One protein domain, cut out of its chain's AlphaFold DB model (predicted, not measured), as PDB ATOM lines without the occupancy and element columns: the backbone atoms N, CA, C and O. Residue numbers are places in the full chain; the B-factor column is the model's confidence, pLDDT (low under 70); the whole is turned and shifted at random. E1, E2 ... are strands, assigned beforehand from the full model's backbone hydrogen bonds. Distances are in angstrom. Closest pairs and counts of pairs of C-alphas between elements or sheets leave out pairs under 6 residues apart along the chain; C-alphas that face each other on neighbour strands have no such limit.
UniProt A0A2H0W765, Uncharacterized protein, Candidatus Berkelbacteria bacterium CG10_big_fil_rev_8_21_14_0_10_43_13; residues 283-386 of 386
ATOM      1  N   GLY A 283     -22.748  34.497  37.563       94.25
ATOM      2  CA  GLY A 283     -22.439  33.488  38.572       94.25
ATOM      3  C   GLY A 283     -23.561  32.464  38.762       94.25
ATOM      4  O   GLY A 283     -24.748  32.776  38.662       94.25
ATOM      5  N   TRP A 284     -23.171  31.228  39.041       96.62
ATOM      6  CA  TRP A 284     -24.022  30.070  39.296       96.62
ATOM      7  C   TRP A 284     -23.406  29.246  40.429       96.62
ATOM      8  O   TRP A 284     -22.191  29.077  40.483       96.62
ATOM      9  N   PHE A 285     -24.217  28.713  41.336       96.38
ATOM     10  CA  PHE A 285     -23.755  28.128  42.598       96.38
ATOM     11  C   PHE A 285     -24.376  26.751  42.842       96.38
ATOM     12  O   PHE A 285     -25.521  26.501  42.468       96.38
ATOM     13  N   GLN A 286     -23.633  25.856  43.497       95.94
ATOM     14  CA  GLN A 286     -24.159  24.565  43.958       95.94
ATOM     15  C   GLN A 286     -24.609  24.653  45.422       95.94
ATOM     16  O   GLN A 286     -23.836  25.064  46.289       95.94
ATOM     17  N   GLY A 287     -25.841  24.227  45.721       94.75
ATOM     18  CA  GLY A 287     -26.368  24.172  47.092       94.75
ATOM     19  C   GLY A 287     -26.242  25.507  47.842       94.75
ATOM     20  O   GLY A 287     -26.692  26.546  47.363       94.75
ATOM     21  N   ASP A 288     -25.587  25.491  49.007       93.88
ATOM     22  CA  ASP A 288     -25.359  26.669  49.866       93.88
ATOM     23  C   ASP A 288     -24.029  27.402  49.582       93.88
ATOM     24  O   ASP A 288     -23.533  28.162  50.423       93.88
ATOM     25  N   ALA A 289     -23.429  27.172  48.407       94.19
ATOM     26  CA  ALA A 289     -22.191  27.832  48.008       94.19
ATOM     27  C   ALA A 289     -22.338  29.361  47.918       94.19
ATOM     28  O   ALA A 289     -23.420  29.900  47.689       94.19
ATOM     29  N   THR A 290     -21.223  30.055  48.104       93.00
ATOM     30  CA  THR A 290     -21.047  31.500  47.943       93.00
ATOM     31  C   THR A 290     -19.736  31.744  47.196       93.00
ATOM     32  O   THR A 290     -18.985  30.816  46.897       93.00
ATOM     33  N   ASP A 291     -19.413  32.995  46.902       88.19
ATOM     34  CA  ASP A 291     -18.103  33.393  46.378       88.19
ATOM     35  C   ASP A 291     -16.931  33.113  47.336       88.19
ATOM     36  O   ASP A 291     -15.778  33.170  46.919       88.19
ATOM     37  N   MET A 292     -17.212  32.816  48.607       86.88
ATOM     38  CA  MET A 292     -16.206  32.513  49.627       86.88
ATOM     39  C   MET A 292     -16.146  31.025  50.003       86.88
ATOM     40  O   MET A 292     -15.163  30.598  50.608       86.88
ATOM     41  N   LYS A 293     -17.162  30.217  49.666       89.69
ATOM     42  CA  LYS A 293     -17.222  28.788  50.029       89.69
ATOM     43  C   LYS A 293     -18.010  27.947  49.021       89.69
ATOM     44  O   LYS A 293     -19.047  28.374  48.533       89.69
ATOM     45  N   GLY A 294     -17.593  26.704  48.804       90.94
ATOM     46  CA  GLY A 294     -18.291  25.755  47.932       90.94
ATOM     47  C   GLY A 294     -18.073  26.020  46.441       90.94
ATOM     48  O   GLY A 294     -17.254  26.849  46.051       90.94
ATOM     49  N   THR A 295     -18.782  25.280  45.592       91.88
ATOM     50  CA  THR A 295     -18.573  25.313  44.138       91.88
ATOM     51  C   THR A 295     -19.402  26.400  43.464       91.88
ATOM     52  O   THR A 295     -20.612  26.506  43.688       91.88
ATOM     53  N   ARG A 296     -18.761  27.144  42.564       92.19
ATOM     54  CA  ARG A 296     -19.406  28.107  41.672       92.19
ATOM     55  C   ARG A 296     -18.943  27.938  40.228       92.19
ATOM     56  O   ARG A 296     -17.821  27.504  39.974       92.19
ATOM     57  N   LEU A 297     -19.800  28.330  39.299       93.50
ATOM     58  CA  LEU A 297     -19.548  28.447  37.872       93.50
ATOM     59  C   LEU A 297     -19.815  29.898  37.469       93.50
ATOM     60  O   LEU A 297     -20.862  30.448  37.780       93.50
ATOM     61  N   ASN A 298     -18.878  30.512  36.766       93.31
ATOM     62  CA  ASN A 298     -19.018  31.836  36.189       93.31
ATOM     63  C   ASN A 298     -18.935  31.717  34.668       93.31
ATOM     64  O   ASN A 298     -18.070  31.020  34.129       93.31
ATOM     65  N   LEU A 299     -19.850  32.403  33.995       94.38
ATOM     66  CA  LEU A 299     -19.936  32.486  32.543       94.38
ATOM     67  C   LEU A 299     -19.956  33.961  32.167       94.38
ATOM     68  O   LEU A 299     -20.800  34.704  32.663       94.38
ATOM     69  N   SER A 300     -19.060  34.393  31.294       93.00
ATOM     70  CA  SER A 300     -19.065  35.771  30.804       93.00
ATOM     71  C   SER A 300     -18.683  35.841  29.337       93.00
ATOM     72  O   SER A 300     -18.082  34.916  28.783       93.00
ATOM     73  N   SER A 301     -19.023  36.960  28.705       90.38
ATOM     74  CA  SER A 301     -18.385  37.375  27.467       90.38
ATOM     75  C   SER A 301     -17.652  38.693  27.678       90.38
ATOM     76  O   SER A 301     -18.059  39.549  28.462       90.38
ATOM     77  N   THR A 302     -16.530  38.869  26.993       83.75
ATOM     78  CA  THR A 302     -15.849  40.159  26.900       83.75
ATOM     79  C   THR A 302     -15.399  40.344  25.463       83.75
ATOM     80  O   THR A 302     -14.647  39.536  24.924       83.75
ATOM     81  N   ALA A 303     -15.899  41.406  24.830       83.12
ATOM     82  CA  ALA A 303     -15.726  41.671  23.406       83.12
ATOM     83  C   ALA A 303     -16.093  40.469  22.516       83.12
ATOM     84  O   ALA A 303     -17.279  40.196  22.332       83.12
ATOM     85  N   ASN A 304     -15.104  39.780  21.948       84.50
ATOM     86  CA  ASN A 304     -15.245  38.636  21.049       84.50
ATOM     87  C   ASN A 304     -14.918  37.292  21.718       84.50
ATOM     88  O   ASN A 304     -14.847  36.288  21.016       84.50
ATOM     89  N   MET A 305     -14.761  37.242  23.038       88.56
ATOM     90  CA  MET A 305     -14.399  36.038  23.781       88.56
ATOM     91  C   MET A 305     -15.502  35.641  24.765       88.56
ATOM     92  O   MET A 305     -16.126  36.506  25.377       88.56
ATOM     93  N   VAL A 306     -15.689  34.334  24.956       92.75
ATOM     94  CA  VAL A 306     -16.435  33.752  26.079       92.75
ATOM     95  C   VAL A 306     -15.457  33.131  27.068       92.75
ATOM     96  O   VAL A 306     -14.540  32.402  26.675       92.75
ATOM     97  N   GLU A 307     -15.667  33.401  28.354       91.88
ATOM     98  CA  GLU A 307     -14.939  32.776  29.453       91.88
ATOM     99  C   GLU A 307     -15.866  31.850  30.240       91.88
ATOM    100  O   GLU A 307     -16.982  32.214  30.617       91.88
ATOM    101  N   VAL A 308     -15.368  30.645  30.506       93.44
ATOM    102  CA  VAL A 308     -16.010  29.659  31.371       93.44
ATOM    103  C   VAL A 308     -15.070  29.391  32.527       93.44
ATOM    104  O   VAL A 308     -13.895  29.098  32.303       93.44
ATOM    105  N   LEU A 309     -15.589  29.458  33.750       91.38
ATOM    106  CA  LEU A 309     -14.801  29.184  34.939       91.38
ATOM    107  C   LEU A 309     -15.628  28.527  36.041       91.38
ATOM    108  O   LEU A 309     -16.512  29.145  36.624       91.38
ATOM    109  N   ARG A 310     -15.266  27.304  36.393       90.75
ATOM    110  CA  ARG A 310     -15.733  26.569  37.564       90.75
ATOM    111  C   ARG A 310     -14.642  26.569  38.630       90.75
ATOM    112  O   ARG A 310     -13.510  26.160  38.371       90.75
ATOM    113  N   GLU A 311     -15.010  26.987  39.833       85.31
ATOM    114  CA  GLU A 311     -14.126  27.112  40.992       85.31
ATOM    115  C   GLU A 311     -14.763  26.501  42.235       85.31
ATOM    116  O   GLU A 311     -15.966  26.631  42.458       85.31
ATOM    117  N   VAL A 312     -13.937  25.883  43.077       84.44
ATOM    118  CA  VAL A 312     -14.319  25.449  44.423       84.44
ATOM    119  C   VAL A 312     -13.707  26.431  45.419       84.44
ATOM    120  O   VAL A 312     -12.503  26.436  45.663       84.44
ATOM    121  N   SER A 313     -14.544  27.306  45.966       73.00
ATOM    122  CA  SER A 313     -14.160  28.325  46.944       73.00
ATOM    123  C   SER A 313     -14.031  27.704  48.341       73.00
ATOM    124  O   SER A 313     -14.794  26.809  48.708       73.00
ATOM    125  N   GLY A 314     -13.088  28.189  49.152       55.16
ATOM    126  CA  GLY A 314     -12.907  27.756  50.547       55.16
ATOM    127  C   GLY A 314     -11.739  26.796  50.807       55.16
ATOM    128  O   GLY A 314     -11.456  26.502  51.966       55.16
ATOM    129  N   ALA A 315     -11.007  26.362  49.780       39.78
ATOM    130  CA  ALA A 315      -9.695  25.752  49.972       39.78
ATOM    131  C   ALA A 315      -8.624  26.852  49.917       39.78
ATOM    132  O   ALA A 315      -8.356  27.419  48.861       39.78
ATOM    133  N   LEU A 316      -7.979  27.134  51.053       36.09
ATOM    134  CA  LEU A 316      -6.783  27.995  51.144       36.09
ATOM    135  C   LEU A 316      -5.612  27.504  50.265       36.09
ATOM    136  O   LEU A 316      -4.626  28.211  50.100       36.09
ATOM    137  N   ASN A 317      -5.757  26.327  49.657       39.28
ATOM    138  CA  ASN A 317      -4.903  25.801  48.611       39.28
ATOM    139  C   ASN A 317      -5.747  25.647  47.347       39.28
ATOM    140  O   ASN A 317      -6.511  24.690  47.219       39.28
ATOM    141  N   GLN A 318      -5.614  26.596  46.420       46.34
ATOM    142  CA  GLN A 318      -6.054  26.410  45.041       46.34
ATOM    143  C   GLN A 318      -5.220  25.272  44.441       46.34
ATOM    144  O   GLN A 318      -4.172  25.509  43.849       46.34
ATOM    145  N   ASN A 319      -5.642  24.021  44.621       46.62
ATOM    146  CA  ASN A 319      -5.168  22.972  43.737       46.62
ATOM    147  C   ASN A 319      -5.699  23.342  42.354       46.62
ATOM    148  O   ASN A 319      -6.901  23.267  42.113       46.62
ATOM    149  N   GLU A 320      -4.813  23.751  41.446       52.09
ATOM    150  CA  GLU A 320      -5.163  24.059  40.051       52.09
ATOM    151  C   GLU A 320      -5.939  22.906  39.385       52.09
ATOM    152  O   GLU A 320      -6.731  23.133  38.474       52.09
ATOM    153  N   ASN A 321      -5.790  21.686  39.912       53.09
ATOM    154  CA  ASN A 321      -6.518  20.485  39.508       53.09
ATOM    155  C   ASN A 321      -8.044  20.553  39.728       53.09
ATOM    156  O   ASN A 321      -8.772  19.879  39.004       53.09
ATOM    157  N   ASP A 322      -8.540  21.358  40.677       64.31
ATOM    158  CA  ASP A 322      -9.984  21.512  40.943       64.31
ATOM    159  C   ASP A 322     -10.613  22.666  40.144       64.31
ATOM    160  O   ASP A 322     -11.835  22.869  40.163       64.31
ATOM    161  N   ARG A 323      -9.784  23.432  39.423       75.38
ATOM    162  CA  ARG A 323     -10.209  24.568  38.607       75.38
ATOM    163  C   ARG A 323     -10.467  24.095  37.180       75.38
ATOM    164  O   ARG A 323      -9.569  23.657  36.463       75.38
ATOM    165  N   PHE A 324     -11.714  24.212  36.737       86.12
ATOM    166  CA  PHE A 324     -12.083  23.962  35.346       86.12
ATOM    167  C   PHE A 324     -12.388  25.301  34.690       86.12
ATOM    168  O   PHE A 324     -13.412  25.912  34.962       86.12
ATOM    169  N   GLY A 325     -11.498  25.773  33.827       89.50
ATOM    170  CA  GLY A 325     -11.725  26.988  33.061       89.50
ATOM    171  C   GLY A 325     -11.070  26.912  31.696       89.50
ATOM    172  O   GLY A 325     -10.124  26.140  31.496       89.50
ATOM    173  N   PHE A 326     -11.631  27.670  30.762       90.56
ATOM    174  CA  PHE A 326     -11.083  27.891  29.430       90.56
ATOM    175  C   PHE A 326     -11.669  29.170  28.829       90.56
ATOM    176  O   PHE A 326     -12.631  29.760  29.343       90.56
ATOM    177  N   ARG A 327     -11.077  29.587  27.713       91.12
ATOM    178  CA  ARG A 327     -11.552  30.688  26.871       91.12
ATOM    179  C   ARG A 327     -11.891  30.164  25.491       91.12
ATOM    180  O   ARG A 327     -11.258  29.230  25.004       91.12
ATOM    181  N   THR A 328     -12.874  30.776  24.843       92.00
ATOM    182  CA  THR A 328     -13.166  30.481  23.442       92.00
ATOM    183  C   THR A 328     -13.537  31.732  22.663       92.00
ATOM    184  O   THR A 328     -14.251  32.607  23.151       92.00
ATOM    185  N   TYR A 329     -13.038  31.795  21.434       91.94
ATOM    186  CA  TYR A 329     -13.346  32.835  20.448       91.94
ATOM    187  C   TYR A 329     -14.316  32.323  19.377       91.94
ATOM    188  O   TYR A 329     -14.721  33.072  18.493       91.94
ATOM    189  N   THR A 330     -14.686  31.041  19.461       92.25
ATOM    190  CA  THR A 330     -15.567  30.375  18.508       92.25
ATOM    191  C   THR A 330     -16.804  29.892  19.245       92.25
ATOM    192  O   THR A 330     -16.772  28.906  19.979       92.25
ATOM    193  N   TYR A 331     -17.909  30.594  19.039       95.12
ATOM    194  CA  TYR A 331     -19.200  30.295  19.645       95.12
ATOM    195  C   TYR A 331     -20.325  30.767  18.724       95.12
ATOM    196  O   TYR A 331     -20.133  31.651  17.892       95.12
ATOM    197  N   SER A 332     -21.507  30.167  18.865       95.38
ATOM    198  CA  SER A 332     -22.699  30.555  18.100       95.38
ATOM    199  C   SER A 332     -23.528  31.646  18.780       95.38
ATOM    200  O   SER A 332     -24.241  32.373  18.094       95.38
ATOM    201  N   LYS A 333     -23.442  31.755  20.109       97.19
ATOM    202  CA  LYS A 333     -24.096  32.768  20.946       97.19
ATOM    203  C   LYS A 333     -23.207  33.099  22.138       97.19
ATOM    204  O   LYS A 333     -22.431  32.247  22.571       97.19
ATOM    205  N   LYS A 334     -23.344  34.305  22.676       96.94
ATOM    206  CA  LYS A 334     -22.752  34.705  23.957       96.94
ATOM    207  C   LYS A 334     -23.641  34.272  25.133       96.94
ATOM    208  O   LYS A 334     -24.847  34.103  24.940       96.94
ATOM    209  N   PRO A 335     -23.109  34.122  26.362       97.31
ATOM    210  CA  PRO A 335     -23.902  33.726  27.526       97.31
ATOM    211  C   PRO A 335     -25.125  34.621  27.783       97.31
ATOM    212  O   PRO A 335     -26.187  34.118  28.135       97.31
ATOM    213  N   GLU A 336     -25.010  35.929  27.555       97.06
ATOM    214  CA  GLU A 336     -26.082  36.917  27.741       97.06
ATOM    215  C   GLU A 336     -27.180  36.858  26.659       97.06
ATOM    216  O   GLU A 336     -28.239  37.478  26.783       97.06
ATOM    217  N   GLU A 337     -26.963  36.079  25.599       97.88
ATOM    218  CA  GLU A 337     -27.915  35.893  24.499       97.88
ATOM    219  C   GLU A 337     -28.728  34.597  24.635       97.88
ATOM    220  O   GLU A 337     -29.725  34.428  23.932       97.88
ATOM    221  N   VAL A 338     -28.324  33.683  25.523       98.19
ATOM    222  CA  VAL A 338     -29.000  32.395  25.737       98.19
ATOM    223  C   VAL A 338     -30.100  32.543  26.778       98.19
ATOM    224  O   VAL A 338     -29.838  33.050  27.864       98.19
ATOM    225  N   LYS A 339     -31.315  32.092  26.463       98.25
ATOM    226  CA  LYS A 339     -32.531  32.259  27.274       98.25
ATOM    227  C   LYS A 339     -33.022  30.939  27.893       98.25
ATOM    228  O   LYS A 339     -32.610  29.866  27.452       98.25
ATOM    229  N   PRO A 340     -33.896  30.987  28.919       98.50
ATOM    230  CA  PRO A 340     -34.519  29.793  29.485       98.50
ATOM    231  C   PRO A 340     -35.158  28.878  28.436       98.50
ATOM    232  O   PRO A 340     -35.840  29.339  27.523       98.50
ATOM    233  N   GLY A 341     -34.942  27.575  28.591       98.00
ATOM    234  CA  GLY A 341     -35.328  26.527  27.647       98.00
ATOM    235  C   GLY A 341     -34.300  26.256  26.544       98.00
ATOM    236  O   GLY A 341     -34.465  25.289  25.803       98.00
ATOM    237  N   GLU A 342     -33.244  27.065  26.420       98.25
ATOM    238  CA  GLU A 342     -32.183  26.850  25.436       98.25
ATOM    239  C   GLU A 342     -31.000  26.062  26.010       98.25
ATOM    240  O   GLU A 342     -30.721  26.052  27.213       98.25
ATOM    241  N   SER A 343     -30.250  25.420  25.116       97.56
ATOM    242  CA  SER A 343     -28.980  24.787  25.453       97.56
ATOM    243  C   SER A 343     -27.884  25.208  24.481       97.56
ATOM    244  O   SER A 343     -28.140  25.486  23.309       97.56
ATOM    245  N   LEU A 344     -26.653  25.258  24.974       97.44
ATOM    246  CA  LEU A 344     -25.483  25.689  24.224       97.44
ATOM    247  C   LEU A 344     -24.250  24.949  24.728       97.44
ATOM    248  O   LEU A 344     -24.152  24.642  25.911       97.44
ATOM    249  N   CYS A 345     -23.290  24.699  23.847       97.75
ATOM    250  CA  CYS A 345     -21.999  24.168  24.244       97.75
ATOM    251  C   CYS A 345     -20.870  25.117  23.848       97.75
ATOM    252  O   CYS A 345     -20.819  25.594  22.714       97.75
ATOM    253  N   TYR A 346     -19.960  25.352  24.791       97.88
ATOM    254  CA  TYR A 346     -18.690  26.028  24.558       97.88
ATOM    255  C   TYR A 346     -17.554  25.012  24.617       97.88
ATOM    256  O   TYR A 346     -17.563  24.127  25.472       97.88
ATOM    257  N   ALA A 347     -16.558  25.168  23.746       96.75
ATOM    258  CA  ALA A 347     -15.333  24.376  23.772       96.75
ATOM    259  C   ALA A 347     -14.096  25.263  23.592       96.75
ATOM    260  O   ALA A 347     -14.121  26.228  22.825       96.75
ATOM    261  N   GLY A 348     -13.026  24.916  24.300       94.38
ATOM    262  CA  GLY A 348     -11.731  25.596  24.306       94.38
ATOM    263  C   GLY A 348     -10.721  24.792  25.124       94.38
ATOM    264  O   GLY A 348     -11.112  24.005  25.981       94.38
ATOM    265  N   ASP A 349      -9.427  24.926  24.831       91.62
ATOM    266  CA  ASP A 349      -8.340  24.222  25.537       91.62
ATOM    267  C   ASP A 349      -8.530  22.692  25.646       91.62
ATOM    268  O   ASP A 349      -8.226  22.080  26.672       91.62
ATOM    269  N   ASN A 350      -9.063  22.063  24.585       94.75
ATOM    270  CA  ASN A 350      -9.432  20.638  24.546       94.75
ATOM    271  C   ASN A 350     -10.424  20.225  25.658       94.75
ATOM    272  O   ASN A 350     -10.435  19.083  26.116       94.75
ATOM    273  N   LYS A 351     -11.263  21.160  26.100       94.75
ATOM    274  CA  LYS A 351     -12.345  20.965  27.064       94.75
ATOM    275  C   LYS A 351     -13.646  21.480  26.464       94.75
ATOM    276  O   LYS A 351     -13.638  22.340  25.584       94.75
ATOM    277  N   TYR A 352     -14.765  21.005  26.994       96.50
ATOM    278  CA  TYR A 352     -16.072  21.578  26.699       96.50
ATOM    279  C   TYR A 352     -16.935  21.699  27.953       96.50
ATOM    280  O   TYR A 352     -16.781  20.930  28.905       96.50
ATOM    281  N   VAL A 353     -17.881  22.637  27.914       97.19
ATOM    282  CA  VAL A 353     -19.044  22.672  28.803       97.19
ATOM    283  C   VAL A 353     -20.310  22.769  27.956       97.19
ATOM    284  O   VAL A 353     -20.461  23.676  27.140       97.19
ATOM    285  N   TYR A 354     -21.216  21.818  28.141       98.06
ATOM    286  CA  TYR A 354     -22.577  21.876  27.630       98.06
ATOM    287  C   TYR A 354     -23.473  22.437  28.728       98.06
ATOM    288  O   TYR A 354     -23.476  21.932  29.846       98.06
ATOM    289  N   LEU A 355     -24.217  23.482  28.405       98.25
ATOM    290  CA  LEU A 355     -25.068  24.263  29.289       98.25
ATOM    291  C   LEU A 355     -26.518  24.100  28.828       98.25
ATOM    292  O   LEU A 355     -26.810  24.280  27.648       98.25
ATOM    293  N   ASN A 356     -27.425  23.777  29.741       98.19
ATOM    294  CA  ASN A 356     -28.863  23.754  29.500       98.19
ATOM    295  C   ASN A 356     -29.549  24.661  30.524       98.19
ATOM    296  O   ASN A 356     -29.656  24.311  31.704       98.19
ATOM    297  N   LEU A 357     -29.972  25.844  30.076       98.44
ATOM    298  CA  LEU A 357     -30.618  26.834  30.925       98.44
ATOM    299  C   LEU A 357     -32.087  26.446  31.102       98.44
ATOM    300  O   LEU A 357     -32.930  26.800  30.286       98.44
ATOM    301  N   VAL A 358     -32.404  25.699  32.157       98.38
ATOM    302  CA  VAL A 358     -33.756  25.166  32.392       98.38
ATOM    303  C   VAL A 358     -34.734  26.282  32.766       98.38
ATOM    304  O   VAL A 358     -35.867  26.302  32.291       98.38
ATOM    305  N   SER A 359     -34.299  27.216  33.610       98.19
ATOM    306  CA  SER A 359     -35.052  28.409  34.010       98.19
ATOM    307  C   SER A 359     -34.091  29.554  34.344       98.19
ATOM    308  O   SER A 359     -32.880  29.359  34.349       98.19
ATOM    309  N   ALA A 360     -34.613  30.738  34.676       96.69
ATOM    310  CA  ALA A 360     -33.798  31.867  35.139       96.69
ATOM    311  C   ALA A 360     -32.938  31.547  36.382       96.69
ATOM    312  O   ALA A 360     -31.905  32.175  36.599       96.69
ATOM    313  N   GLU A 361     -33.354  30.554  37.174       96.62
ATOM    314  CA  GLU A 361     -32.733  30.180  38.449       96.62
ATOM    315  C   GLU A 361     -32.109  28.779  38.427       96.62
ATOM    316  O   GLU A 361     -31.527  28.363  39.424       96.62
ATOM    317  N   LYS A 362     -32.227  28.032  37.318       98.06
ATOM    318  CA  LYS A 362     -31.755  26.646  37.225       98.06
ATOM    319  C   LYS A 362     -30.986  26.385  35.938       98.06
ATOM    320  O   LYS A 362     -31.531  26.489  34.839       98.06
ATOM    321  N   LEU A 363     -29.750  25.927  36.100       98.44
ATOM    322  CA  LEU A 363     -28.848  25.526  35.027       98.44
ATOM    323  C   LEU A 363     -28.406  24.075  35.239       98.44
ATOM    324  O   LEU A 363     -28.039  23.681  36.345       98.44
ATOM    325  N   LEU A 364     -28.415  23.286  34.167       98.31
ATOM    326  CA  LEU A 364     -27.773  21.975  34.122       98.31
ATOM    327  C   LEU A 364     -26.522  22.056  33.254       98.31
ATOM    328  O   LEU A 364     -26.557  22.656  32.178       98.31
ATOM    329  N   THR A 365     -25.434  21.425  33.683       97.69
ATOM    330  CA  THR A 365     -24.200  21.379  32.893       97.69
ATOM    331  C   THR A 365     -23.650  19.978  32.758       97.69
ATOM    332  O   THR A 365     -23.807  19.164  33.657       97.69
ATOM    333  N   ALA A 366     -22.939  19.724  31.668       96.62
ATOM    334  CA  ALA A 366     -22.078  18.561  31.514       96.62
ATOM    335  C   ALA A 366     -20.753  19.014  30.899       96.62
ATOM    336  O   ALA A 366     -20.747  19.704  29.879       96.62
ATOM    337  N   ASN A 367     -19.634  18.642  31.506       94.75
ATOM    338  CA  ASN A 367     -18.303  19.025  31.043       94.75
ATOM    339  C   ASN A 367     -17.446  17.799  30.731       94.75
ATOM    340  O   ASN A 367     -17.646  16.714  31.275       94.75
ATOM    341  N   GLY A 368     -16.458  17.981  29.859       93.44
ATOM    342  CA  GLY A 368     -15.560  16.904  29.467       93.44
ATOM    343  C   GLY A 368     -14.365  17.386  28.656       93.44
ATOM    344  O   GLY A 368     -14.096  18.583  28.558       93.44
ATOM    345  N   VAL A 369     -13.642  16.420  28.093       94.31
ATOM    346  CA  VAL A 369     -12.476  16.629  27.227       94.31
ATOM    347  C   VAL A 369     -12.906  16.514  25.766       94.31
ATOM    348  O   VAL A 369     -13.744  15.675  25.428       94.31
ATOM    349  N   GLY A 370     -12.309  17.328  24.901       95.12
ATOM    350  CA  GLY A 370     -12.548  17.330  23.463       95.12
ATOM    351  C   GLY A 370     -13.562  18.376  23.009       95.12
ATOM    352  O   GLY A 370     -13.745  19.419  23.635       95.12
ATOM    353  N   ASN A 371     -14.194  18.090  21.873       96.50
ATOM    354  CA  ASN A 371     -15.155  18.980  21.234       96.50
ATOM    355  C   ASN A 371     -16.542  18.877  21.872       96.50
ATOM    356  O   ASN A 371     -16.887  17.877  22.500       96.50
ATOM    357  N   CYS A 372     -17.368  19.890  21.617       97.38
ATOM    358  CA  CYS A 372     -18.775  19.876  21.988       97.38
ATOM    359  C   CYS A 372     -19.515  18.661  21.404       97.38
ATOM    360  O   CYS A 372     -19.491  18.473  20.182       97.38
ATOM    361  N   PRO A 373     -20.202  17.851  22.230       96.75
ATOM    362  CA  PRO A 373     -21.046  16.785  21.715       96.75
ATOM    363  C   PRO A 373     -22.283  17.372  21.018       96.75
ATOM    364  O   PRO A 373     -22.685  18.503  21.281       96.75
ATOM    365  N   ALA A 374     -22.906  16.601  20.123       96.00
ATOM    366  CA  ALA A 374     -24.076  17.061  19.365       96.00
ATOM    367  C   ALA A 374     -25.335  17.230  20.237       96.00
ATOM    368  O   ALA A 374     -26.213  18.028  19.921       96.00
ATOM    369  N   THR A 375     -25.422  16.490  21.343       96.31
ATOM    370  CA  THR A 375     -26.559  16.483  22.270       96.31
ATOM    371  C   THR A 375     -26.075  16.596  23.708       96.31
ATOM    372  O   THR A 375     -24.953  16.188  24.015       96.31
ATOM    373  N   PHE A 376     -26.936  17.101  24.596       96.31
ATOM    374  CA  PHE A 376     -26.638  17.197  26.023       96.31
ATOM    375  C   PHE A 376     -26.320  15.801  26.610       96.31
ATOM    376  O   PHE A 376     -27.140  14.888  26.466       96.31
ATOM    377  N   PRO A 377     -25.146  15.599  27.236       94.69
ATOM    378  CA  PRO A 377     -24.774  14.316  27.834       94.69
ATOM    379  C   PRO A 377     -25.707  13.886  28.978       94.69
ATOM    380  O   PRO A 377     -26.027  14.682  29.854       94.69
ATOM    381  N   ALA A 378     -26.101  12.608  29.012       89.06
ATOM    382  CA  ALA A 378     -26.991  12.069  30.051       89.06
ATOM    383  C   ALA A 378     -26.288  11.769  31.393       89.06
ATOM    384  O   ALA A 378     -26.938  11.677  32.430       89.06
ATOM    385  N   SER A 379     -24.967  11.576  31.379       90.19
ATOM    386  CA  SER A 379     -24.149  11.284  32.562       90.19
ATOM    387  C   SER A 379     -23.270  12.472  32.934       90.19
ATOM    388  O   SER A 379     -22.864  13.230  32.056       90.19
ATOM    389  N   GLY A 380     -22.911  12.591  34.217       87.56
ATOM    390  CA  GLY A 380     -22.036  13.673  34.689       87.56
ATOM    391  C   GLY A 380     -22.707  15.047  34.652       87.56
ATOM    392  O   GLY A 380     -22.033  16.052  34.456       87.56
ATOM    393  N   THR A 381     -24.037  15.078  34.786       95.38
ATOM    394  CA  THR A 381     -24.792  16.328  34.870       95.38
ATOM    395  C   THR A 381     -24.633  16.945  36.255       95.38
ATOM    396  O   THR A 381     -24.904  16.289  37.260       95.38
ATOM    397  N   GLU A 382     -24.241  18.212  36.299       96.31
ATOM    398  CA  GLU A 382     -24.222  19.037  37.504       96.31
ATOM    399  C   GLU A 382     -25.398  20.026  37.468       96.31
ATOM    400  O   GLU A 382     -25.740  20.558  36.410       96.31
ATOM    401  N   GLU A 383     -26.029  20.269  38.618       97.56
ATOM    402  CA  GLU A 383     -27.091  21.270  38.773       97.56
ATOM    403  C   GLU A 383     -26.550  22.521  39.464       97.56
ATOM    404  O   GLU A 383     -25.794  22.429  40.433       97.56
ATOM    405  N   TRP A 384     -26.985  23.684  38.983       97.75
ATOM    406  CA  TRP A 384     -26.588  24.989  39.488       97.75
ATOM    407  C   TRP A 384     -27.784  25.910  39.657       97.75
ATOM    408  O   TRP A 384     -28.768  25.820  38.917       97.75
ATOM    409  N   GLN A 385     -27.661  26.823  40.615       97.06
ATOM    410  CA  GLN A 385     -28.704  27.759  41.010       97.06
ATOM    411  C   GLN A 385     -28.148  29.175  41.137       97.06
ATOM    412  O   GLN A 385     -26.941  29.352  41.330       97.06
ATOM    413  N   ARG A 386     -29.025  30.175  41.030       92.00
ATOM    414  CA  ARG A 386     -28.675  31.574  41.285       92.00
ATOM    415  C   ARG A 386     -29.097  32.010  42.662       92.00
ATOM    416  O   ARG A 386     -30.286  31.937  43.019       92.00
TER     417      ARG A 386
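AT A GLANCE: This is residues 283 to 386 of the 386 residues of an uncharacterized protein of Candidatus Berkelbacteria bacterium CG10_big_fil_rev_8_21_14_0_10_43_13 (UniProt A0A2H0W765). Two twisted four-stranded sheets lie face to face as a sandwich, E1 to E4 in one and E5 to E8 in the other, with their strands crossed at 86 degrees. E4 comes close to E5, and E1 close to E8. The printed part has 104 residues with eight named strands, E1 to E8 in chain order, and no named helix: all strand. Each sheet is an antiparallel meander, each strand the neighbour of the one before. The whole is compact, with a radius of gyration of the C-alphas of 13.2 A and spans of 36 by 31 by 28 A.

IN THESE COORDINATES: E1 is residues 283 to 285, starting at C-alpha 283 (-22.439, 33.488, 38.572). E2 is 294 to 302, 25.6 A long; E3 is 305 to 313, 24.4 A; E4 is 324 to 328, 13.6 A. E5 is 343 to 348, 17.3 A; E6 is 351 to 359, 24.9 A; E7 is 362 to 369, 23.9 A. E8, 381 to 385, ends at C-alpha 385 (-28.704, 27.759, 41.010).

HOW THE PARTS SIT: In the first sheet N 284 and O 297 are 2.7 A apart, N 298 and O 309 2.7 A, and N 310 and O 324 2.7 A. In the second, N 346 and O 353 are 2.9 A apart, N 354 and O 366 2.8 A, and N 384 and O 363 2.8 A. The closest C-alphas of E4 and E5, Thr 328 and Gly 348, are 5.2 A apart. Those of E1 and E8, Phe 285 and Gln 385, are 5.2 A apart. E2 and E7 are apart.

THE WHOLE: The farthest C-alphas, Leu 316 and Ala 374, are 37.8 A apart. The printed part has no cut. The links E4 to E5 and E7 to E8 are long. Residues 314 to 322 are under 70 in pLDDT.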